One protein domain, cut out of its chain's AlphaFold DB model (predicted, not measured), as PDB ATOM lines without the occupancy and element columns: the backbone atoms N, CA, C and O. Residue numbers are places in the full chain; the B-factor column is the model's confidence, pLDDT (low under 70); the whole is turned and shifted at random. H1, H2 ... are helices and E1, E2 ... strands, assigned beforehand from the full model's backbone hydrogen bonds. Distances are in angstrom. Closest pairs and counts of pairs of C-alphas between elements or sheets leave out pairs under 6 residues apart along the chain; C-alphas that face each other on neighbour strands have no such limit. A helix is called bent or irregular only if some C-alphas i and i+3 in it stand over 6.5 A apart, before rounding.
ATOM      1  N   LEU A  16     227.026 191.211 217.021       94.81
ATOM      2  CA  LEU A  16     228.053 192.232 217.248       94.81
ATOM      3  C   LEU A  16     229.398 191.849 216.624       94.81
ATOM      4  O   LEU A  16     230.052 192.700 216.022       94.81
ATOM      5  N   VAL A  17     229.796 190.578 216.722       95.31
ATOM      6  CA  VAL A  17     231.004 190.063 216.058       95.31
ATOM      7  C   VAL A  17     230.872 190.175 214.539       95.31
ATOM      8  O   VAL A  17     231.800 190.653 213.891       95.31
ATOM      9  N   GLY A  18     229.721 189.810 213.967       94.75
ATOM     10  CA  GLY A  18     229.468 189.922 212.528       94.75
ATOM     11  C   GLY A  18     229.530 191.364 212.011       94.75
ATOM     12  O   GLY A  18     230.173 191.628 210.992       94.75
ATOM     13  N   LEU A  19     228.923 192.308 212.738       94.75
ATOM     14  CA  LEU A  19     228.992 193.740 212.420       94.75
ATOM     15  C   LEU A  19     230.431 194.261 212.516       94.75
ATOM     16  O   LEU A  19     230.932 194.864 211.567       94.75
ATOM     17  N   SER A  20     231.120 193.948 213.617       94.62
ATOM     18  CA  SER A  20     232.505 194.373 213.852       94.62
ATOM     19  C   SER A  20     233.448 193.862 212.772       94.62
ATOM     20  O   SER A  20     234.260 194.621 212.247       94.62
ATOM     21  N   LEU A  21     233.308 192.590 212.392       94.56
ATOM     22  CA  LEU A  21     234.112 191.989 211.338       94.56
ATOM     23  C   LEU A  21     233.835 192.648 209.982       94.56
ATOM     24  O   LEU A  21     234.774 192.943 209.250       94.56
ATOM     25  N   THR A  22     232.571 192.929 209.663       93.38
ATOM     26  CA  THR A  22     232.196 193.614 208.415       93.38
ATOM     27  C   THR A  22     232.804 195.015 208.354       93.38
ATOM     28  O   THR A  22     233.442 195.368 207.363       93.38
ATOM     29  N   ASN A  23     232.672 195.792 209.429       94.62
ATOM     30  CA  ASN A  23     233.199 197.154 209.509       94.62
ATOM     31  C   ASN A  23     234.726 197.189 209.448       94.62
ATOM     32  O   ASN A  23     235.292 198.026 208.740       94.62
ATOM     33  N   TYR A  24     235.388 196.252 210.129       94.12
ATOM     34  CA  TYR A  24     236.837 196.088 210.069       94.12
ATOM     35  C   TYR A  24     237.311 195.727 208.659       94.12
ATOM     36  O   TYR A  24     238.200 196.384 208.127       94.12
ATOM     37  N   LEU A  25     236.701 194.715 208.032       91.75
ATOM     38  CA  LEU A  25     237.115 194.227 206.719       91.75
ATOM     39  C   LEU A  25     236.827 195.235 205.604       91.75
ATOM     40  O   LEU A  25     237.662 195.420 204.727       91.75
ATOM     41  N   ILE A  26     235.680 195.910 205.598       91.00
ATOM     42  CA  ILE A  26     235.380 196.878 204.533       91.00
ATOM     43  C   ILE A  26     236.077 198.214 204.766       91.00
ATOM     44  O   ILE A  26     236.486 198.873 203.806       91.00
ATOM     45  N   ASN A  27     236.236 198.608 206.031       90.62
ATOM     46  CA  ASN A  27     236.957 199.809 206.425       90.62
ATOM     47  C   ASN A  27     236.533 201.044 205.602       90.62
ATOM     48  O   ASN A  27     237.352 201.633 204.885       90.62
ATOM     49  N   PRO A  28     235.251 201.452 205.643       88.56
ATOM     50  CA  PRO A  28     234.697 202.446 204.719       88.56
ATOM     51  C   PRO A  28     235.345 203.833 204.845       88.56
ATOM     52  O   PRO A  28     235.205 204.661 203.944       88.56
ATOM     53  N   TYR A  29     236.064 204.092 205.943       88.50
ATOM     54  CA  TYR A  29     236.738 205.366 206.209       88.50
ATOM     55  C   TYR A  29     238.262 205.293 206.087       88.50
ATOM     56  O   TYR A  29     238.924 206.328 206.103       88.50
ATOM     57  N   GLY A  30     238.840 204.097 205.945       84.12
ATOM     58  CA  GLY A  30     240.294 203.935 205.935       84.12
ATOM     59  C   GLY A  30     240.923 204.142 207.314       84.12
ATOM     60  O   GLY A  30     242.023 204.677 207.386       84.12
ATOM     61  N   PHE A  31     240.195 203.819 208.382       84.25
ATOM     62  CA  PHE A  31     240.623 203.948 209.776       84.25
ATOM     63  C   PHE A  31     241.331 202.680 210.280       84.25
ATOM     64  O   PHE A  31     242.287 202.767 211.043       84.25
ATOM     65  N   PHE A  32     240.882 201.504 209.835       86.19
ATOM     66  CA  PHE A  32     241.479 200.214 210.179       86.19
ATOM     67  C   PHE A  32     242.623 199.847 209.226       86.19
ATOM     68  O   PHE A  32     242.699 200.366 208.114       86.19
ATOM     69  N   HIS A  33     243.466 198.897 209.630       82.19
ATOM     70  CA  HIS A  33     244.375 198.198 208.720       82.19
ATOM     71  C   HIS A  33     243.656 196.968 208.168       82.19
ATOM     72  O   HIS A  33     243.744 195.891 208.761       82.19
ATOM     73  N   SER A  34     242.879 197.138 207.095       83.56
ATOM     74  CA  SER A  34     242.113 196.035 206.511       83.56
ATOM     75  C   SER A  34     242.867 195.359 205.363       83.56
ATOM     76  O   SER A  34     243.371 196.048 204.473       83.56
ATOM     77  N   PRO A  35     242.859 194.015 205.284       80.38
ATOM     78  CA  PRO A  35     243.412 193.303 204.134       80.38
ATOM     79  C   PRO A  35     242.636 193.554 202.828       80.38
ATOM     80  O   PRO A  35     243.170 193.301 201.751       80.38
ATOM     81  N   LEU A  36     241.388 194.041 202.883       82.62
ATOM     82  CA  LEU A  36     240.570 194.274 201.682       82.62
ATOM     83  C   LEU A  36     240.731 195.676 201.084       82.62
ATOM     84  O   LEU A  36     240.165 195.939 200.017       82.62
ATOM     85  N   ASP A  37     241.501 196.559 201.728       75.69
ATOM     86  CA  ASP A  37     241.691 197.948 201.291       75.69
ATOM     87  C   ASP A  37     242.321 198.052 199.894       75.69
ATOM     88  O   ASP A  37     242.062 199.006 199.165       75.69
ATOM     89  N   THR A  38     243.112 197.059 199.485       70.00
ATOM     90  CA  THR A  38     243.789 197.026 198.179       70.00
ATOM     91  C   THR A  38     243.047 196.209 197.120       70.00
ATOM     92  O   THR A  38     243.403 196.290 195.945       70.00
ATOM     93  N   ALA A  39     242.011 195.458 197.507       75.19
ATOM     94  CA  ALA A  39     241.315 194.521 196.629       75.19
ATOM     95  C   ALA A  39     239.869 194.947 196.347       75.19
ATOM     96  O   ALA A  39     239.552 195.393 195.247       75.19
ATOM     97  N   ILE A  40     238.987 194.809 197.342       76.44
ATOM     98  CA  ILE A  40     237.531 194.933 197.162       76.44
ATOM     99  C   ILE A  40     237.028 196.294 197.659       76.44
ATOM    100  O   ILE A  40     236.019 196.779 197.173       76.44
ATOM    101  N   ALA A  41     237.721 196.950 198.593       80.50
ATOM    102  CA  ALA A  41     237.276 198.205 199.209       80.50
ATOM    103  C   ALA A  41     238.220 199.385 198.911       80.50
ATOM    104  O   ALA A  41     238.467 200.230 199.779       80.50
ATOM    105  N   LYS A  42     238.739 199.439 197.675       78.25
ATOM    106  CA  LYS A  42     239.725 200.437 197.226       78.25
ATOM    107  C   LYS A  42     239.164 201.859 197.217       78.25
ATOM    108  O   LYS A  42     239.836 202.815 197.604       78.25
ATOM    109  N   HIS A  43     237.923 202.015 196.767       81.19
ATOM    110  CA  HIS A  43     237.261 203.316 196.721       81.19
ATOM    111  C   HIS A  43     236.441 203.536 197.985       81.19
ATOM    112  O   HIS A  43     235.531 202.763 198.264       81.19
ATOM    113  N   LYS A  44     236.729 204.600 198.737       85.75
ATOM    114  CA  LYS A  44     236.111 204.871 200.043       85.75
ATOM    115  C   LYS A  44     235.280 206.161 200.001       85.75
ATOM    116  O   LYS A  44     235.777 207.219 200.389       85.75
ATOM    117  N   PRO A  45     234.027 206.120 199.505       83.38
ATOM    118  CA  PRO A  45     233.234 207.328 199.247       83.38
ATOM    119  C   PRO A  45     232.951 208.157 200.508       83.38
ATOM    120  O   PRO A  45     232.800 209.376 200.420       83.38
ATOM    121  N   TYR A  46     232.930 207.517 201.679       86.88
ATOM    122  CA  TYR A  46     232.643 208.164 202.959       86.88
ATOM    123  C   TYR A  46     233.890 208.644 203.708       86.88
ATOM    124  O   TYR A  46     233.761 209.436 204.637       86.88
ATOM    125  N   ALA A  47     235.103 208.264 203.285       85.69
ATOM    126  CA  ALA A  47     236.339 208.613 203.996       85.69
ATOM    127  C   ALA A  47     236.502 210.124 204.217       85.69
ATOM    128  O   ALA A  47     236.940 210.552 205.282       85.69
ATOM    129  N   LYS A  48     236.064 210.951 203.256       83.12
ATOM    130  CA  LYS A  48     236.146 212.417 203.354       83.12
ATOM    131  C   LYS A  48     235.417 212.983 204.581       83.12
ATOM    132  O   LYS A  48     235.872 213.977 205.141       83.12
ATOM    133  N   GLN A  49     234.295 212.385 204.975       85.69
ATOM    134  CA  GLN A  49     233.476 212.872 206.091       85.69
ATOM    135  C   GLN A  49     234.149 212.626 207.446       85.69
ATOM    136  O   GLN A  49     233.924 213.382 208.384       85.69
ATOM    137  N   TYR A  50     235.036 211.631 207.517       88.75
ATOM    138  CA  TYR A  50     235.680 211.189 208.752       88.75
ATOM    139  C   TYR A  50     237.156 211.592 208.840       88.75
ATOM    140  O   TYR A  50     237.846 211.177 209.766       88.75
ATOM    141  N   LEU A  51     237.653 212.450 207.935       88.06
ATOM    142  CA  LEU A  51     239.063 212.866 207.920       88.06
ATOM    143  C   LEU A  51     239.523 213.486 209.246       88.06
ATOM    144  O   LEU A  51     240.641 213.220 209.671       88.06
ATOM    145  N   ARG A  52     238.659 214.246 209.933       89.56
ATOM    146  CA  ARG A  52     238.961 214.839 211.253       89.56
ATOM    147  C   ARG A  52     239.205 213.802 212.351       89.56
ATOM    148  O   ARG A  52     239.858 214.118 213.335       89.56
ATOM    149  N   ILE A  53     238.709 212.580 212.166       91.56
ATOM    150  CA  ILE A  53     238.949 211.450 213.065       91.56
ATOM    151  C   ILE A  53     240.136 210.631 212.555       91.56
ATOM    152  O   ILE A  53     241.055 210.340 213.307       91.56
ATOM    153  N   THR A  54     240.156 210.278 211.268       91.19
ATOM    154  CA  THR A  54     241.149 209.335 210.737       91.19
ATOM    155  C   THR A  54     242.547 209.929 210.581       91.19
ATOM    156  O   THR A  54     243.528 209.212 210.745       91.19
ATOM    157  N   VAL A  55     242.665 211.211 210.212       91.94
ATOM    158  CA  VAL A  55     243.965 211.843 209.928       91.94
ATOM    159  C   VAL A  55     244.869 211.873 211.168       91.94
ATOM    160  O   VAL A  55     245.988 211.382 211.040       91.94
ATOM    161  N   PRO A  56     244.421 212.338 212.356       92.62
ATOM    162  CA  PRO A  56     245.231 212.300 213.579       92.62
ATOM    163  C   PRO A  56     245.869 210.936 213.869       92.62
ATOM    164  O   PRO A  56     247.065 210.857 214.144       92.62
ATOM    165  N   TYR A  57     245.104 209.853 213.721       92.81
ATOM    166  CA  TYR A  57     245.604 208.501 213.966       92.81
ATOM    167  C   TYR A  57     246.534 208.001 212.865       92.81
ATOM    168  O   TYR A  57     247.542 207.370 213.162       92.81
ATOM    169  N   LYS A  58     246.265 208.324 211.595       90.75
ATOM    170  CA  LYS A  58     247.206 208.007 210.509       90.75
ATOM    171  C   LYS A  58     248.551 208.691 210.710       90.75
ATOM    172  O   LYS A  58     249.575 208.074 210.466       90.75
ATOM    173  N   LEU A  59     248.550 209.934 211.182       90.56
ATOM    174  CA  LEU A  59     249.779 210.656 211.512       90.56
ATOM    175  C   LEU A  59     250.514 210.040 212.706       90.56
ATOM    176  O   LEU A  59     251.735 210.119 212.762       90.56
ATOM    177  N   ALA A  60     249.774 209.470 213.660       90.81
ATOM    178  CA  ALA A  60     250.327 208.852 214.861       90.81
ATOM    179  C   ALA A  60     250.938 207.467 214.600       90.81
ATOM    180  O   ALA A  60     251.917 207.108 215.244       90.81
ATOM    181  N   PHE A  61     250.344 206.684 213.695       89.12
ATOM    182  CA  PHE A  61     250.709 205.277 213.494       89.12
ATOM    183  C   PHE A  61     251.477 204.997 212.202       89.12
ATOM    184  O   PHE A  61     252.018 203.902 212.066       89.12
ATOM    185  N   ASN A  62     251.539 205.954 211.273       87.00
ATOM    186  CA  ASN A  62     252.281 205.801 210.025       87.00
ATOM    187  C   ASN A  62     253.475 206.754 209.962       87.00
ATOM    188  O   ASN A  62     253.407 207.925 210.353       87.00
ATOM    189  N   GLU A  63     254.556 206.248 209.380       87.19
ATOM    190  CA  GLU A  63     255.712 207.051 209.005       87.19
ATOM    191  C   GLU A  63     255.594 207.547 207.564       87.19
ATOM    192  O   GLU A  63     254.949 206.910 206.733       87.19
ATOM    193  N   PHE A  64     256.157 208.729 207.317       88.12
ATOM    194  CA  PHE A  64     256.258 209.364 206.005       88.12
ATOM    195  C   PHE A  64     257.324 210.463 206.053       88.12
ATOM    196  O   PHE A  64     257.421 211.195 207.041       88.12
ATOM    197  N   SER A  65     258.094 210.610 204.977       89.19
ATOM    198  CA  SER A  65     259.163 211.611 204.855       89.19
ATOM    199  C   SER A  65     258.645 213.008 204.498       89.19
ATOM    200  O   SER A  65     259.258 214.004 204.886       89.19
ATOM    201  N   ALA A  66     257.487 213.109 203.833       91.88
ATOM    202  CA  ALA A  66     256.856 214.387 203.496       91.88
ATOM    203  C   ALA A  66     255.382 214.470 203.928       91.88
ATOM    204  O   ALA A  66     254.605 213.534 203.745       91.88
ATOM    205  N   LEU A  67     254.975 215.627 204.457       93.12
ATOM    206  CA  LEU A  67     253.622 215.886 204.957       93.12
ATOM    207  C   LEU A  67     253.006 217.094 204.256       93.12
ATOM    208  O   LEU A  67     253.592 218.171 204.242       93.12
ATOM    209  N   PHE A  68     251.792 216.937 203.737       94.06
ATOM    210  CA  PHE A  68     250.999 218.019 203.157       94.06
ATOM    211  C   PHE A  68     249.801 218.299 204.051       94.06
ATOM    212  O   PHE A  68     248.981 217.413 204.289       94.06
ATOM    213  N   ILE A  69     249.670 219.538 204.512       93.75
ATOM    214  CA  ILE A  69     248.545 219.989 205.334       93.75
ATOM    215  C   ILE A  69     247.869 221.183 204.680       93.75
ATOM    216  O   ILE A  69     248.511 222.003 204.026       93.75
ATOM    217  N   GLY A  70     246.555 221.287 204.845       91.31
ATOM    218  CA  GLY A  70     245.786 222.422 204.349       91.31
ATOM    219  C   GLY A  70     244.312 222.097 204.174       91.31
ATOM    220  O   GLY A  70     243.793 221.123 204.722       91.31
ATOM    221  N   SER A  71     243.631 222.929 203.391       87.69
ATOM    222  CA  SER A  71     242.208 222.774 203.097       87.69
ATOM    223  C   SER A  71     241.937 221.730 202.000       87.69
ATOM    224  O   SER A  71     242.839 221.127 201.417       87.69
ATOM    225  N   SER A  72     240.667 221.598 201.599       84.31
ATOM    226  CA  SER A  72     240.270 220.797 200.429       84.31
ATOM    227  C   SER A  72     240.981 221.170 199.115       84.31
ATOM    228  O   SER A  72     240.910 220.387 198.164       84.31
ATOM    229  N   ARG A  73     241.616 222.352 199.033       85.19
ATOM    230  CA  ARG A  73     242.439 222.782 197.893       85.19
ATOM    231  C   ARG A  73     243.774 222.048 197.854       85.19
ATOM    232  O   ARG A  73     244.132 221.562 196.794       85.19
ATOM    233  N   VAL A  74     244.447 221.886 198.995       88.19
ATOM    234  CA  VAL A  74     245.653 221.043 199.100       88.19
ATOM    235  C   VAL A  74     245.305 219.591 198.807       88.19
ATOM    236  O   VAL A  74     245.982 218.947 198.015       88.19
ATOM    237  N   GLY A  75     244.202 219.099 199.380       84.94
ATOM    238  CA  GLY A  75     243.764 217.716 199.172       84.94
ATOM    239  C   GLY A  75     243.533 217.377 197.697       84.94
ATOM    240  O   GLY A  75     243.979 216.343 197.226       84.94
ATOM    241  N   ARG A  76     242.846 218.252 196.951       83.12
ATOM    242  CA  ARG A  76     242.503 218.012 195.535       83.12
ATOM    243  C   ARG A  76     243.546 218.499 194.538       83.12
ATOM    244  O   ARG A  76     243.635 217.951 193.450       83.12
ATOM    245  N   GLY A  77     244.240 219.581 194.869       83.25
ATOM    246  CA  GLY A  77     245.056 220.340 193.927       83.25
ATOM    247  C   GLY A  77     246.523 219.939 193.905       83.25
ATOM    248  O   GLY A  77     247.206 220.280 192.946       83.25
ATOM    249  N   LEU A  78     247.014 219.233 194.929       81.94
ATOM    250  CA  LEU A  78     248.410 218.814 195.004       81.94
ATOM    251  C   LEU A  78     248.512 217.292 194.988       81.94
ATOM    252  O   LEU A  78     247.990 216.605 195.868       81.94
ATOM    253  N   ASN A  79     249.233 216.775 193.994       84.31
ATOM    254  CA  ASN A  79     249.721 215.410 194.037       84.31
ATOM    255  C   ASN A  79     250.990 215.383 194.897       84.31
ATOM    256  O   ASN A  79     252.028 215.918 194.511       84.31
ATOM    257  N   CYS A  80     250.871 214.767 196.067       81.94
ATOM    258  CA  CYS A  80     251.926 214.685 197.061       81.94
ATOM    259  C   CYS A  80     253.201 214.034 196.505       81.94
ATOM    260  O   CYS A  80     254.278 214.601 196.677       81.94
ATOM    261  N   SER A  81     253.087 212.911 195.781       82.25
ATOM    262  CA  SER A  81     254.275 212.190 195.310       82.25
ATOM    263  C   SER A  81     255.008 212.938 194.207       82.25
ATOM    264  O   SER A  81     256.237 212.959 194.171       82.25
ATOM    265  N   PHE A  82     254.254 213.653 193.370       83.56
ATOM    266  CA  PHE A  82     254.817 214.537 192.357       83.56
ATOM    267  C   PHE A  82     255.559 215.728 192.979       83.56
ATOM    268  O   PHE A  82     256.685 216.020 192.591       83.56
ATOM    269  N   VAL A  83     254.947 216.416 193.951       85.19
ATOM    270  CA  VAL A  83     255.526 217.635 194.547       85.19
ATOM    271  C   VAL A  83     256.700 217.322 195.479       85.19
ATOM    272  O   VAL A  83     257.676 218.066 195.493       85.19
ATOM    273  N   ALA A  84     256.619 216.235 196.248       85.50
ATOM    274  CA  ALA A  84     257.699 215.805 197.133       85.50
ATOM    275  C   ALA A  84     258.801 215.017 196.410       85.50
ATOM    276  O   ALA A  84     259.825 214.731 197.024       85.50
ATOM    277  N   ALA A  85     258.588 214.638 195.142       84.75
ATOM    278  CA  ALA A  85     259.434 213.690 194.414       84.75
ATOM    279  C   ALA A  85     259.718 212.407 195.232       84.75
ATOM    280  O   ALA A  85     260.821 211.862 195.203       84.75
ATOM    281  N   SER A  86     258.719 211.954 195.996       80.44
ATOM    282  CA  SER A  86     258.813 210.849 196.953       80.44
ATOM    283  C   SER A  86     257.473 210.125 197.039       80.44
ATOM    284  O   SER A  86     256.435 210.755 197.215       80.44
ATOM    285  N   GLU A  87     257.493 208.797 196.956       80.69
ATOM    286  CA  GLU A  87     256.307 207.964 197.214       80.69
ATOM    287  C   GLU A  87     255.974 207.880 198.713       80.69
ATOM    288  O   GLU A  87     254.855 207.537 199.091       80.69
ATOM    289  N   ASP A  88     256.931 208.232 199.573       88.06
ATOM    290  CA  ASP A  88     256.798 208.200 201.024       88.06
ATOM    291  C   ASP A  88     256.253 209.532 201.555       88.06
ATOM    292  O   ASP A  88     256.932 210.306 202.234       88.06
ATOM    293  N   CYS A  89     255.025 209.854 201.163       88.88
ATOM    294  CA  CYS A  89     254.430 211.145 201.458       88.88
ATOM    295  C   CYS A  89     252.947 211.028 201.834       88.88
ATOM    296  O   CYS A  89     252.192 210.204 201.306       88.88
ATOM    297  N   PHE A  90     252.500 211.888 202.749       90.12
ATOM    298  CA  PHE A  90     251.141 211.855 203.274       90.12
ATOM    299  C   PHE A  90     250.420 213.190 203.093       90.12
ATOM    300  O   PHE A  90     250.883 214.241 203.534       90.12
ATOM    301  N   ASN A  91     249.239 213.149 202.470       90.94
ATOM    302  CA  ASN A  91     248.355 214.306 202.353       90.94
ATOM    303  C   ASN A  91     247.280 214.255 203.445       90.94
ATOM    304  O   ASN A  91     246.291 213.526 203.352       90.94
ATOM    305  N   ALA A  92     247.510 215.054 204.482       92.00
ATOM    306  CA  ALA A  92     246.670 215.237 205.655       92.00
ATOM    307  C   ALA A  92     245.708 216.430 205.502       92.00
ATOM    308  O   ALA A  92     245.263 217.008 206.494       92.00
ATOM    309  N   ALA A  93     245.384 216.835 204.270       90.62
ATOM    310  CA  ALA A  93     244.442 217.916 204.042       90.62
ATOM    311  C   ALA A  93     243.040 217.561 204.546       90.62
ATOM    312  O   ALA A  93     242.425 216.572 204.136       90.62
ATOM    313  N   ILE A  94     242.492 218.435 205.383       88.56
ATOM    314  CA  ILE A  94     241.139 218.319 205.913       88.56
ATOM    315  C   ILE A  94     240.306 219.474 205.321       88.56
ATOM    316  O   ILE A  94     240.766 220.619 205.254       88.56
ATOM    317  N   PRO A  95     239.078 219.233 204.828       85.12
ATOM    318  CA  PRO A  95     238.217 220.310 204.352       85.12
ATOM    319  C   PRO A  95     237.922 221.342 205.445       85.12
ATOM    320  O   PRO A  95     237.595 220.978 206.575       85.12
ATOM    321  N   SER A  96     237.983 222.626 205.071       82.69
ATOM    322  CA  SER A  96     237.587 223.748 205.936       82.69
ATOM    323  C   SER A  96     238.277 223.708 207.303       82.69
ATOM    324  O   SER A  96     237.640 223.759 208.352       82.69
ATOM    325  N   THR A  97     239.594 223.549 207.264       83.94
ATOM    326  CA  THR A  97     240.454 223.404 208.439       83.94
ATOM    327  C   THR A  97     240.965 224.759 208.876       83.94
ATOM    328  O   THR A  97     241.393 225.546 208.030       83.94
ATOM    329  N   SER A  98     240.897 225.032 210.178       87.56
ATOM    330  CA  SER A  98     241.391 226.288 210.742       87.56
ATOM    331  C   SER A  98     242.924 226.307 210.777       87.56
ATOM    332  O   SER A  98     243.565 225.256 210.741       87.56
ATOM    333  N   SER A  99     243.533 227.488 210.875       88.44
ATOM    334  CA  SER A  99     244.980 227.604 211.108       88.44
ATOM    335  C   SER A  99     245.421 226.908 212.401       88.44
ATOM    336  O   SER A  99     246.510 226.339 212.441       88.44
ATOM    337  N   TYR A 100     244.557 226.889 213.423       90.44
ATOM    338  CA  TYR A 100     244.781 226.136 214.654       90.44
ATOM    339  C   TYR A 100     244.882 224.632 214.377       90.44
ATOM    340  O   TYR A 100     245.902 224.026 214.681       90.44
ATOM    341  N   ASP A 101     243.876 224.042 213.730       90.06
ATOM    342  CA  ASP A 101     243.852 222.609 213.409       90.06
ATOM    343  C   ASP A 101     245.098 222.207 212.586       90.06
ATOM    344  O   ASP A 101     245.729 221.187 212.858       90.06
ATOM    345  N   LEU A 102     245.485 223.028 211.598       92.06
ATOM    346  CA  LEU A 102     246.677 222.794 210.773       92.06
ATOM    347  C   LEU A 102     247.969 222.854 211.598       92.06
ATOM    348  O   LEU A 102     248.841 222.004 211.426       92.06
ATOM    349  N   TYR A 103     248.086 223.826 212.507       93.25
ATOM    350  CA  TYR A 103     249.215 223.919 213.431       93.25
ATOM    351  C   TYR A 103     249.310 222.679 214.325       93.25
ATOM    352  O   TYR A 103     250.378 222.084 214.422       93.25
ATOM    353  N   ARG A 104     248.194 222.245 214.919       93.69
ATOM    354  CA  ARG A 104     248.153 221.085 215.819       93.69
ATOM    355  C   ARG A 104     248.519 219.782 215.103       93.69
ATOM    356  O   ARG A 104     249.264 218.967 215.640       93.69
ATOM    357  N   ILE A 105     248.063 219.620 213.860       92.94
ATOM    358  CA  ILE A 105     248.455 218.506 212.987       92.94
ATOM    359  C   ILE A 105     249.963 218.521 212.702       92.94
ATOM    360  O   ILE A 105     250.613 217.478 212.794       92.94
ATOM    361  N   ALA A 106     250.522 219.686 212.355       94.00
ATOM    362  CA  ALA A 106     251.955 219.828 212.102       94.00
ATOM    363  C   ALA A 106     252.776 219.511 213.357       94.00
ATOM    364  O   ALA A 106     253.731 218.742 213.290       94.00
ATOM    365  N   GLN A 107     252.370 220.078 214.494       94.12
ATOM    366  CA  GLN A 107     253.027 219.910 215.783       94.12
ATOM    367  C   GLN A 107     253.148 218.437 216.163       94.12
ATOM    368  O   GLN A 107     254.257 217.987 216.435       94.12
ATOM    369  N   GLN A 108     252.048 217.674 216.093       92.56
ATOM    370  CA  GLN A 108     252.086 216.248 216.413       92.56
ATOM    371  C   GLN A 108     253.180 215.526 215.627       92.56
ATOM    372  O   GLN A 108     253.932 214.755 216.215       92.56
ATOM    373  N   LYS A 109     253.269 215.744 214.308       90.56
ATOM    374  CA  LYS A 109     254.243 215.003 213.497       90.56
ATOM    375  C   LYS A 109     255.676 215.464 213.749       90.56
ATOM    376  O   LYS A 109     256.574 214.628 213.763       90.56
ATOM    377  N   LEU A 110     255.885 216.765 213.950       90.69
ATOM    378  CA  LEU A 110     257.205 217.323 214.259       90.69
ATOM    379  C   LEU A 110     257.743 216.825 215.607       90.69
ATOM    380  O   LEU A 110     258.950 216.688 215.767       90.69
ATOM    381  N   GLU A 111     256.859 216.538 216.559       86.75
ATOM    382  CA  GLU A 111     257.226 216.018 217.879       86.75
ATOM    383  C   GLU A 111     257.326 214.485 217.913       86.75
ATOM    384  O   GLU A 111     258.061 213.940 218.735       86.75
ATOM    385  N   SER A 112     256.615 213.773 217.028       78.06
ATOM    386  CA  SER A 112     256.539 212.307 217.054       78.06
ATOM    387  C   SER A 112     257.545 211.582 216.155       78.06
ATOM    388  O   SER A 112     257.666 210.365 216.278       78.06
ATOM    389  N   GLY A 113     258.243 212.256 215.234       77.19
ATOM    390  CA  GLY A 113     259.133 211.556 214.306       77.19
ATOM    391  C   GLY A 113     259.973 212.439 213.389       77.19
ATOM    392  O   GLY A 113     260.029 213.659 213.523       77.19
ATOM    393  N   LYS A 114     260.657 211.790 212.439       80.62
ATOM    394  CA  LYS A 114     261.482 212.463 211.433       80.62
ATOM    395  C   LYS A 114     260.611 212.842 210.236       80.62
ATOM    396  O   LYS A 114     260.037 211.972 209.592       80.62
ATOM    397  N   LEU A 115     260.539 214.135 209.945       90.06
ATOM    398  CA  LEU A 115     259.878 214.685 208.767       90.06
ATOM    399  C   LEU A 115     260.911 215.486 207.973       90.06
ATOM    400  O   LEU A 115     261.489 216.431 208.507       90.06
ATOM    401  N   ASP A 116     261.144 215.113 206.716       91.25
ATOM    402  CA  ASP A 116     262.118 215.789 205.852       91.25
ATOM    403  C   ASP A 116     261.503 217.038 205.198       91.25
ATOM    404  O   ASP A 116     262.190 218.041 204.998       91.25
ATOM    405  N   ALA A 117     260.197 217.008 204.901       92.56
ATOM    406  CA  ALA A 117     259.484 218.138 204.310       92.56
ATOM    407  C   ALA A 117     258.058 218.316 204.858       92.56
ATOM    408  O   ALA A 117     257.263 217.378 204.918       92.56
ATOM    409  N   LEU A 118     257.706 219.564 205.185       94.00
ATOM    410  CA  LEU A 118     256.343 219.983 205.514       94.00
ATOM    411  C   LEU A 118     255.844 220.994 204.477       94.00
ATOM    412  O   LEU A 118     256.358 222.106 204.378       94.00
ATOM    413  N   TYR A 119     254.796 220.628 203.749       93.69
ATOM    414  CA  TYR A 119     254.103 221.487 202.800       93.69
ATOM    415  C   TYR A 119     252.834 222.035 203.448       93.69
ATOM    416  O   TYR A 119     251.841 221.327 203.635       93.69
ATOM    417  N   TYR A 120     252.876 223.317 203.797       93.12
ATOM    418  CA  TYR A 120     251.800 223.994 204.510       93.12
ATOM    419  C   TYR A 120     250.968 224.846 203.543       93.12
ATOM    420  O   TYR A 120     251.378 225.930 203.134       93.12
ATOM    421  N   GLY A 121     249.774 224.376 203.183       91.25
ATOM    422  CA  GLY A 121     248.835 225.140 202.365       91.25
ATOM    423  C   GLY A 121     247.899 225.994 203.209       91.25
ATOM    424  O   GLY A 121     246.863 225.517 203.679       91.25
ATOM    425  N   LEU A 122     248.261 227.266 203.361       88.25
ATOM    426  CA  LEU A 122     247.429 228.295 203.978       88.25
ATOM    427  C   LEU A 122     246.501 228.920 202.940       88.25
ATOM    428  O   LEU A 122     246.938 229.334 201.866       88.25
ATOM    429  N   ASP A 123     245.218 229.022 203.269       84.25
ATOM    430  CA  ASP A 123     244.257 229.755 202.453       84.25
ATOM    431  C   ASP A 123     243.212 230.477 203.314       84.25
ATOM    432  O   ASP A 123     243.249 230.461 204.545       84.25
ATOM    433  N   PHE A 124     242.267 231.151 202.662       81.88
ATOM    434  CA  PHE A 124     241.224 231.917 203.339       81.88
ATOM    435  C   PHE A 124     240.294 231.060 204.221       81.88
ATOM    436  O   PHE A 124     239.654 231.608 205.115       81.88
ATOM    437  N   TYR A 125     240.220 229.733 204.034       75.69
ATOM    438  CA  TYR A 125     239.492 228.853 204.958       75.69
ATOM    439  C   TYR A 125     240.249 228.619 206.265       75.69
ATOM    440  O   TYR A 125     239.612 228.301 207.268       75.69
ATOM    441  N   SER A 126     241.574 228.801 206.272       73.31
ATOM    442  CA  SER A 126     242.394 228.750 207.486       73.31
ATOM    443  C   SER A 126     242.142 229.944 208.411       73.31
ATOM    444  O   SER A 126     242.373 229.837 209.613       73.31
ATOM    445  N   TYR A 127     241.608 231.045 207.874       80.19
ATOM    446  CA  TYR A 127     241.282 232.272 208.606       80.19
ATOM    447  C   TYR A 127     239.801 232.630 208.435       80.19
ATOM    448  O   TYR A 127     239.467 233.659 207.841       80.19
ATOM    449  N   PRO A 128     238.883 231.764 208.891       67.50
ATOM    450  CA  PRO A 128     237.483 231.953 208.588       67.50
ATOM    451  C   PRO A 128     236.937 233.150 209.380       67.50
ATOM    452  O   PRO A 128     237.062 233.224 210.600       67.50
ATOM    453  N   TYR A 129     236.294 234.088 208.678       60.81
ATOM    454  CA  TYR A 129     235.638 235.253 209.290       60.81
ATOM    455  C   TYR A 129     234.455 234.860 210.203       60.81
ATOM    456  O   TYR A 129     234.065 235.609 211.092       60.81
ATOM    457  N   GLN A 130     233.892 233.661 210.012       61.31
ATOM    458  CA  GLN A 130     232.837 233.071 210.841       61.31
ATOM    459  C   GLN A 130     233.236 231.654 211.255       61.31
ATOM    460  O   GLN A 130     233.890 230.954 210.487       61.31
ATOM    461  N   LYS A 131     232.809 231.196 212.441       58.97
ATOM    462  CA  LYS A 131     233.013 229.798 212.857       58.97
ATOM    463  C   LYS A 131     232.426 228.865 211.794       58.97
ATOM    464  O   LYS A 131     231.221 228.871 211.557       58.97
ATOM    465  N   LEU A 132     233.280 228.076 211.147       62.25
ATOM    466  CA  LEU A 132     232.847 227.045 210.208       62.25
ATOM    467  C   LEU A 132     231.980 226.034 210.975       62.25
ATOM    468  O   LEU A 132     232.402 225.516 212.004       62.25
ATOM    469  N   SER A 133     230.775 225.752 210.474       49.25
ATOM    470  CA  SER A 133     229.776 224.838 211.067       49.25
ATOM    471  C   SER A 133     230.171 223.348 210.982       49.25
ATOM    472  O   SER A 133     229.315 222.474 210.852       49.25
ATOM    473  N   MET A 134     231.465 223.035 210.983       60.94
ATOM    474  CA  MET A 134     231.952 221.657 210.903       60.94
ATOM    475  C   MET A 134     232.224 221.087 212.290       60.94
ATOM    476  O   MET A 134     232.402 221.838 213.247       60.94
ATOM    477  N   GLN A 135     232.245 219.752 212.382       69.25
ATOM    478  CA  GLN A 135     232.626 219.068 213.615       69.25
ATOM    479  C   GLN A 135     233.936 219.662 214.149       69.25
ATOM    480  O   GLN A 135     234.895 219.790 213.373       69.25
ATOM    481  N   PRO A 136     233.967 220.058 215.433       74.56
ATOM    482  CA  PRO A 136     235.151 220.658 216.014       74.56
ATOM    483  C   PRO A 136     236.316 219.679 215.912       74.56
ATOM    484  O   PRO A 136     236.151 218.465 216.044       74.56
ATOM    485  N   PHE A 137     237.497 220.222 215.632       84.81
ATOM    486  CA  PHE A 137     238.724 219.470 215.810       84.81
ATOM    487  C   PHE A 137     238.891 219.146 217.295       84.81
ATOM    488  O   PHE A 137     238.562 219.961 218.155       84.81
ATOM    489  N   ASP A 138     239.360 217.942 217.583       91.69
ATOM    490  CA  ASP A 138     239.415 217.409 218.935       91.69
ATOM    491  C   ASP A 138     240.847 217.002 219.238       91.69
ATOM    492  O   ASP A 138     241.351 216.000 218.723       91.69
ATOM    493  N   ASP A 139     241.496 217.806 220.073       92.88
ATOM    494  CA  ASP A 139     242.892 217.605 220.437       92.88
ATOM    495  C   ASP A 139     243.116 216.276 221.167       92.88
ATOM    496  O   ASP A 139     244.237 215.777 221.157       92.88
ATOM    497  N   SER A 140     242.082 215.653 221.752       95.06
ATOM    498  CA  SER A 140     242.218 214.337 222.392       95.06
ATOM    499  C   SER A 140     242.612 213.229 221.411       95.06
ATOM    500  O   SER A 140     243.131 212.205 221.837       95.06
ATOM    501  N   ARG A 141     242.440 213.441 220.099       95.06
ATOM    502  CA  ARG A 141     242.882 212.513 219.046       95.06
ATOM    503  C   ARG A 141     244.355 212.669 218.680       95.06
ATOM    504  O   ARG A 141     244.852 211.892 217.866       95.06
ATOM    505  N   LEU A 142     245.038 213.673 219.232       95.12
ATOM    506  CA  LEU A 142     246.445 213.919 218.965       95.12
ATOM    507  C   LEU A 142     247.339 213.291 220.028       95.12
ATOM    508  O   LEU A 142     247.026 213.352 221.214       95.12
ATOM    509  N   VAL A 143     248.476 212.732 219.609       94.31
ATOM    510  CA  VAL A 143     249.495 212.163 220.510       94.31
ATOM    511  C   VAL A 143     250.101 213.243 221.398       94.31
ATOM    512  O   VAL A 143     250.502 212.945 222.523       94.31
ATOM    513  N   THR A 144     250.144 214.489 220.918       93.50
ATOM    514  CA  THR A 144     250.757 215.599 221.640       93.50
ATOM    515  C   THR A 144     249.745 216.642 222.093       93.50
ATOM    516  O   THR A 144     248.746 216.938 221.429       93.50
ATOM    517  N   ASN A 145     249.968 217.174 223.291       93.81
ATOM    518  CA  ASN A 145     249.133 218.192 223.917       93.81
ATOM    519  C   ASN A 145     249.522 219.601 223.421       93.81
ATOM    520  O   ASN A 145     250.350 219.744 222.521       93.81
ATOM    521  N   GLN A 146     248.897 220.653 223.956       91.81
ATOM    522  CA  GLN A 146     249.156 222.039 223.531       91.81
ATOM    523  C   GLN A 146     250.569 222.528 223.864       91.81
ATOM    524  O   GLN A 146     251.112 223.349 223.128       91.81
ATOM    525  N   GLU A 147     251.193 221.980 224.905       91.75
ATOM    526  CA  GLU A 147     252.567 222.309 225.289       91.75
ATOM    527  C   GLU A 147     253.632 221.478 224.550       91.75
ATOM    528  O   GLU A 147     254.822 221.681 224.779       91.75
ATOM    529  N   GLY A 148     253.224 220.544 223.686       88.81
ATOM    530  CA  GLY A 148     254.122 219.633 222.971       88.81
ATOM    531  C   GLY A 148     254.560 218.392 223.754       88.81
ATOM    532  O   GLY A 148     255.427 217.630 223.329       88.81
ATOM    533  N   GLY A 149     253.968 218.176 224.929       90.94
ATOM    534  CA  GLY A 149     254.116 216.954 225.712       90.94
ATOM    535  C   GLY A 149     253.151 215.856 225.266       90.94
ATOM    536  O   GLY A 149     252.290 216.059 224.413       90.94
ATOM    537  N   LEU A 150     253.255 214.676 225.879       93.06
ATOM    538  CA  LEU A 150     252.335 213.569 225.606       93.06
ATOM    539  C   LEU A 150     250.905 213.904 226.049       93.06
ATOM    540  O   LEU A 150     250.665 214.383 227.158       93.06
ATOM    541  N   ASN A 151     249.939 213.580 225.197       94.88
ATOM    542  CA  ASN A 151     248.526 213.707 225.500       94.88
ATOM    543  C   ASN A 151     248.007 212.457 226.223       94.88
ATOM    544  O   ASN A 151     247.850 211.390 225.628       94.88
ATOM    545  N   ALA A 152     247.681 212.599 227.509       94.19
ATOM    546  CA  ALA A 152     247.162 211.502 228.327       94.19
ATOM    547  C   ALA A 152     245.818 210.937 227.819       94.19
ATOM    548  O   ALA A 152     245.531 209.759 228.029       94.19
ATOM    549  N   GLY A 153     245.006 211.752 227.134       93.81
ATOM    550  CA  GLY A 153     243.696 211.348 226.612       93.81
ATOM    551  C   GLY A 153     243.753 210.542 225.313       93.81
ATOM    552  O   GLY A 153     242.757 209.912 224.956       93.81
ATOM    553  N   PHE A 154     244.906 210.515 224.633       95.25
ATOM    554  CA  PHE A 154     245.046 209.940 223.293       95.25
ATOM    555  C   PHE A 154     244.550 208.498 223.203       95.25
ATOM    556  O   PHE A 154     243.697 208.173 222.380       95.25
ATOM    557  N   TRP A 155     245.043 207.624 224.083       95.19
ATOM    558  CA  TRP A 155     244.695 206.205 224.037       95.19
ATOM    559  C   TRP A 155     243.228 205.948 224.368       95.19
ATOM    560  O   TRP A 155     242.604 205.088 223.749       95.19
ATOM    561  N   GLN A 156     242.660 206.709 225.304       96.56
ATOM    562  CA  GLN A 156     241.244 206.598 225.637       96.56
ATOM    563  C   GLN A 156     240.371 207.011 224.448       96.56
ATOM    564  O   GLN A 156     239.422 206.295 224.113       96.56
ATOM    565  N   GLN A 157     240.701 208.125 223.789       96.50
ATOM    566  CA  GLN A 157     239.957 208.587 222.623       96.50
ATOM    567  C   GLN A 157     240.122 207.636 221.436       96.50
ATOM    568  O   GLN A 157     239.127 207.283 220.805       96.50
ATOM    569  N   PHE A 158     241.341 207.148 221.188       95.44
ATOM    570  CA  PHE A 158     241.616 206.160 220.148       95.44
ATOM    571  C   PHE A 158     240.778 204.898 220.338       95.44
ATOM    572  O   PHE A 158     240.078 204.490 219.418       95.44
ATOM    573  N   ILE A 159     240.786 204.313 221.539       95.31
ATOM    574  CA  ILE A 159     239.990 203.121 221.864       95.31
ATOM    575  C   ILE A 159     238.498 203.413 221.673       95.31
ATOM    576  O   ILE A 159     237.787 202.613 221.066       95.31
ATOM    577  N   THR A 160     238.027 204.568 222.141       95.75
ATOM    578  CA  THR A 160     236.619 204.963 222.023       95.75
ATOM    579  C   THR A 160     236.195 205.086 220.562       95.75
ATOM    580  O   THR A 160     235.204 204.470 220.168       95.75
ATOM    581  N   ASP A 161     236.953 205.817 219.741       94.94
ATOM    582  CA  ASP A 161     236.685 205.962 218.309       94.94
ATOM    583  C   ASP A 161     236.784 204.607 217.590       94.94
ATOM    584  O   ASP A 161     235.940 204.291 216.752       94.94
ATOM    585  N   TYR A 162     237.765 203.772 217.955       93.81
ATOM    586  CA  TYR A 162     238.001 202.464 217.343       93.81
ATOM    587  C   TYR A 162     236.843 201.497 217.590       93.81
ATOM    588  O   TYR A 162     236.286 200.939 216.643       93.81
ATOM    589  N   PHE A 163     236.425 201.325 218.847       94.31
ATOM    590  CA  PHE A 163     235.289 200.464 219.183       94.31
ATOM    591  C   PHE A 163     233.965 201.021 218.660       94.31
ATOM    592  O   PHE A 163     233.139 200.253 218.161       94.31
ATOM    593  N   SER A 164     233.775 202.343 218.713       93.06
ATOM    594  CA  SER A 164     232.579 202.986 218.160       93.06
ATOM    595  C   SER A 164     232.481 202.751 216.656       93.06
ATOM    596  O   SER A 164     231.408 202.423 216.157       93.06
ATOM    597  N   ALA A 165     233.598 202.837 215.930       92.94
ATOM    598  CA  ALA A 165     233.626 202.550 214.504       92.94
ATOM    599  C   ALA A 165     233.373 201.063 214.194       92.94
ATOM    600  O   ALA A 165     232.680 200.754 213.227       92.94
ATOM    601  N   LEU A 166     233.887 200.135 215.010       93.50
ATOM    602  CA  LEU A 166     233.665 198.699 214.808       93.50
ATOM    603  C   LEU A 166     232.203 198.298 214.995       93.50
ATOM    604  O   LEU A 166     231.667 197.551 214.186       93.50
ATOM    605  N   VAL A 167     231.544 198.789 216.040       93.38
ATOM    606  CA  VAL A 167     230.208 198.302 216.425       93.38
ATOM    607  C   VAL A 167     229.076 199.169 215.846       93.38
ATOM    608  O   VAL A 167     227.901 198.826 215.956       93.38
ATOM    609  N   SER A 168     229.400 200.286 215.189       93.81
ATOM    610  CA  SER A 168     228.395 201.219 214.675       93.81
ATOM    611  C   SER A 168     227.586 200.667 213.494       93.81
ATOM    612  O   SER A 168     228.106 200.155 212.494       93.81
ATOM    613  N   LEU A 169     226.269 200.858 213.587       92.56
ATOM    614  CA  LEU A 169     225.336 200.564 212.504       92.56
ATOM    615  C   LEU A 169     225.535 201.508 211.306       92.56
ATOM    616  O   LEU A 169     225.451 201.063 210.167       92.56
ATOM    617  N   GLU A 170     225.872 202.778 211.549       93.81
ATOM    618  CA  GLU A 170     226.179 203.754 210.491       93.81
ATOM    619  C   GLU A 170     227.407 203.314 209.681       93.81
ATOM    620  O   GLU A 170     227.402 203.345 208.451       93.81
ATOM    621  N   VAL A 171     228.446 202.812 210.360       93.19
ATOM    622  CA  VAL A 171     229.636 202.268 209.684       93.19
ATOM    623  C   VAL A 171     229.281 201.031 208.869       93.19
ATOM    624  O   VAL A 171     229.816 200.843 207.777       93.19
ATOM    625  N   THR A 172     228.325 200.230 209.337       93.50
ATOM    626  CA  THR A 172     227.828 199.064 208.595       93.50
ATOM    627  C   THR A 172     227.114 199.496 207.317       93.50
ATOM    628  O   THR A 172     227.401 198.978 206.236       93.50
ATOM    629  N   GLU A 173     226.241 200.501 207.402       94.69
ATOM    630  CA  GLU A 173     225.581 201.090 206.237       94.69
ATOM    631  C   GLU A 173     226.608 201.640 205.234       94.69
ATOM    632  O   GLU A 173     226.538 201.353 204.034       94.69
ATOM    633  N   HIS A 174     227.607 202.382 205.716       92.81
ATOM    634  CA  HIS A 174     228.678 202.912 204.875       92.81
ATOM    635  C   HIS A 174     229.572 201.812 204.297       92.81
ATOM    636  O   HIS A 174     230.032 201.952 203.163       92.81
ATOM    637  N   SER A 175     229.768 200.694 204.997       91.06
ATOM    638  CA  SER A 175     230.477 199.515 204.489       91.06
ATOM    639  C   SER A 175     229.731 198.884 203.311       91.06
ATOM    640  O   SER A 175     230.304 198.697 202.236       91.06
ATOM    641  N   VAL A 176     228.424 198.651 203.449       92.19
ATOM    642  CA  VAL A 176     227.590 198.111 202.361       92.19
ATOM    643  C   VAL A 176     227.590 199.050 201.150       92.19
ATOM    644  O   VAL A 176     227.794 198.614 200.014       92.19
ATOM    645  N   LYS A 177     227.428 200.360 201.371       90.94
ATOM    646  CA  LYS A 177     227.474 201.352 200.286       90.94
ATOM    647  C   LYS A 177     228.859 201.458 199.645       90.94
ATOM    648  O   LYS A 177     228.946 201.687 198.441       90.94
ATOM    649  N   THR A 178     229.928 201.261 200.416       88.44
ATOM    650  CA  THR A 178     231.304 201.222 199.903       88.44
ATOM    651  C   THR A 178     231.471 200.074 198.913       88.44
ATOM    652  O   THR A 178     231.968 200.309 197.816       88.44
ATOM    653  N   LEU A 179     230.971 198.875 199.222       88.62
ATOM    654  CA  LEU A 179     230.983 197.743 198.285       88.62
ATOM    655  C   LEU A 179     230.200 198.041 196.995       88.62
ATOM    656  O   LEU A 179     230.691 197.786 195.899       88.62
ATOM    657  N   GLY A 180     229.015 198.648 197.105       86.62
ATOM    658  CA  GLY A 180     228.193 199.010 195.939       86.62
ATOM    659  C   GLY A 180     228.731 200.176 195.093       86.62
ATOM    660  O   GLY A 180     228.215 200.435 194.000       86.62
ATOM    661  N   ALA A 181     229.736 200.901 195.590       84.56
ATOM    662  CA  ALA A 181     230.357 202.039 194.915       84.56
ATOM    663  C   ALA A 181     231.613 201.666 194.109       84.56
ATOM    664  O   ALA A 181     232.089 202.489 193.320       84.56
ATOM    665  N   GLN A 182     232.139 200.447 194.273       79.12
ATOM    666  CA  GLN A 182     233.308 199.972 193.531       79.12
ATOM    667  C   GLN A 182     232.953 199.890 192.040       79.12
ATOM    668  O   GLN A 182     232.063 199.146 191.640       79.12
ATOM    669  N   GLY A 183     233.582 200.737 191.221       69.12
ATOM    670  CA  GLY A 183     233.284 200.884 189.789       69.12
ATOM    671  C   GLY A 183     232.429 202.101 189.410       69.12
ATOM    672  O   GLY A 183     232.315 202.412 188.228       69.12
ATOM    673  N   LYS A 184     231.861 202.836 190.379       64.19
ATOM    674  CA  LYS A 184     231.102 204.082 190.123       64.19
ATOM    675  C   LYS A 184     231.884 205.358 190.448       64.19
ATOM    676  O   LYS A 184     231.497 206.439 190.007       64.19
ATOM    677  N   VAL A 185     232.948 205.250 191.241       58.53
ATOM    678  CA  VAL A 185     233.648 206.388 191.854       58.53
ATOM    679  C   VAL A 185     235.146 206.307 191.554       58.53
ATOM    680  O   VAL A 185     235.753 205.266 191.759       58.53
ATOM    681  N   ALA A 186     235.747 207.416 191.105       52.09
ATOM    682  CA  ALA A 186     237.167 207.520 190.736       52.09
ATOM    683  C   ALA A 186     238.095 207.970 191.890       52.09
ATOM    684  O   ALA A 186     239.233 208.361 191.655       52.09
ATOM    685  N   VAL A 187     237.631 207.953 193.145       50.72
ATOM    686  CA  VAL A 187     238.410 208.437 194.301       50.72
ATOM    687  C   VAL A 187     239.188 207.273 194.909       50.72
ATOM    688  O   VAL A 187     238.591 206.387 195.521       50.72
TER     689      VAL A 187
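AT A GLANCE: This is residues 16 to 187 of the 209 residues of an uncharacterized protein of Oceanicoccus sagamiensis (UniProt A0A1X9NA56). A small parallel sheet of three strands, E2, E1 and E3, with the long helix H5 over one face and the short helices H3 and H4 on the opposite face, H4 over E2 and H3 beside the strands, makes one end of the domain; H1, H6 and H7 make a helical group at the other end. H2 lies in the middle between these two parts, touching H5, and H6 runs from near H2 to H1. The printed part has 172 residues with seven named helices and three named strands, in the order H1 H2 E1 H3 H4 E2 H5 E3 H6 H7; the sheet's order is E2 E1 E3, and the class is mostly helix. The whole is compact, with a radius of gyration of the C-alphas of 16.3 A and spans of 41 by 37 by 35 A.

IN THESE COORDINATES: H1, residues 16 to 26, begins with C-alpha 16 at (228.053, 192.232, 217.248) and is 15.4 A long. H2, residues 47 to 61, is 17.5 A long and irregular: C-alphas 49 and 52 are 7.8 A apart. E1, residues 66 to 70, begins at (256.856, 214.387, 203.496) and is 13.7 A long. H3 is residues 72 to 77, H4 residues 80 to 84 and E2 residues 89 to 91. H5, residues 99 to 112, is 20.1 A long, E3, residues 117 to 121, 12.9 A, and H6, residues 154 to 167, 20.1 A. H7, residues 169 to 181, is 18.4 A long and ends with C-alpha 181 at (230.357, 202.039, 194.915).

HOW THE PARTS SIT: E1 is the inner strand, parallel to E3 at 12 degrees, with N 67 and O 117 at 2.9 A, and to E2 at 10 degrees, with N 90 and O 66 at 2.9 A. E1, H3, H4 and E2 form a strand-helix-strand unit, two parallel neighbour strands with helices between; E2, H5 and E3 form a split one, with E1 between its strands; both crossovers are right-handed. H5 is over E1, along the strands at 8 degrees on the local plane, at a height over the sheet of 9.8 A. H3 and H4 are on the opposite face, at heights of 6.3 A and 8.0 A. H2 only grazes the sheet, with residues 55 to 59. Its residues 56 to 60 alone touch H5 at a shallow tilt of 30 degrees, the closest C-alphas being those of Leu 59 and Lys 109, 6.5 A. H2 and H6 are close but not clearly touching, with the closest C-alphas, Tyr 57 and Phe 158, 7.7 A apart. H6 touches H1 with residues 165 to 167 alone, about perpendicular at 78 degrees; the closest C-alphas, Ser 20 and Leu 166, are 4.6 A apart. H1 touches H7 at a tilt of 37 degrees, only just steep; the closest C-alphas, Ile 26 and Ser 175, are 5.6 A apart. Every O i to N i+4 pair is within hydrogen-bond range in H1, H3, H4, H6 and H7; in H2 it is 7 of 11 and in H5 9 of 10.

THE WHOLE: The C-alphas farthest apart, Val 17 and Tyr 129, are 45.9 A apart. The printed part has no cut; the links H1 to H2 and E3 to H6 are long, with 20 and 32 residues. The mean pLDDT of the printed part is 86.6, with residues 128 to 135 and 183 to 187 under 70.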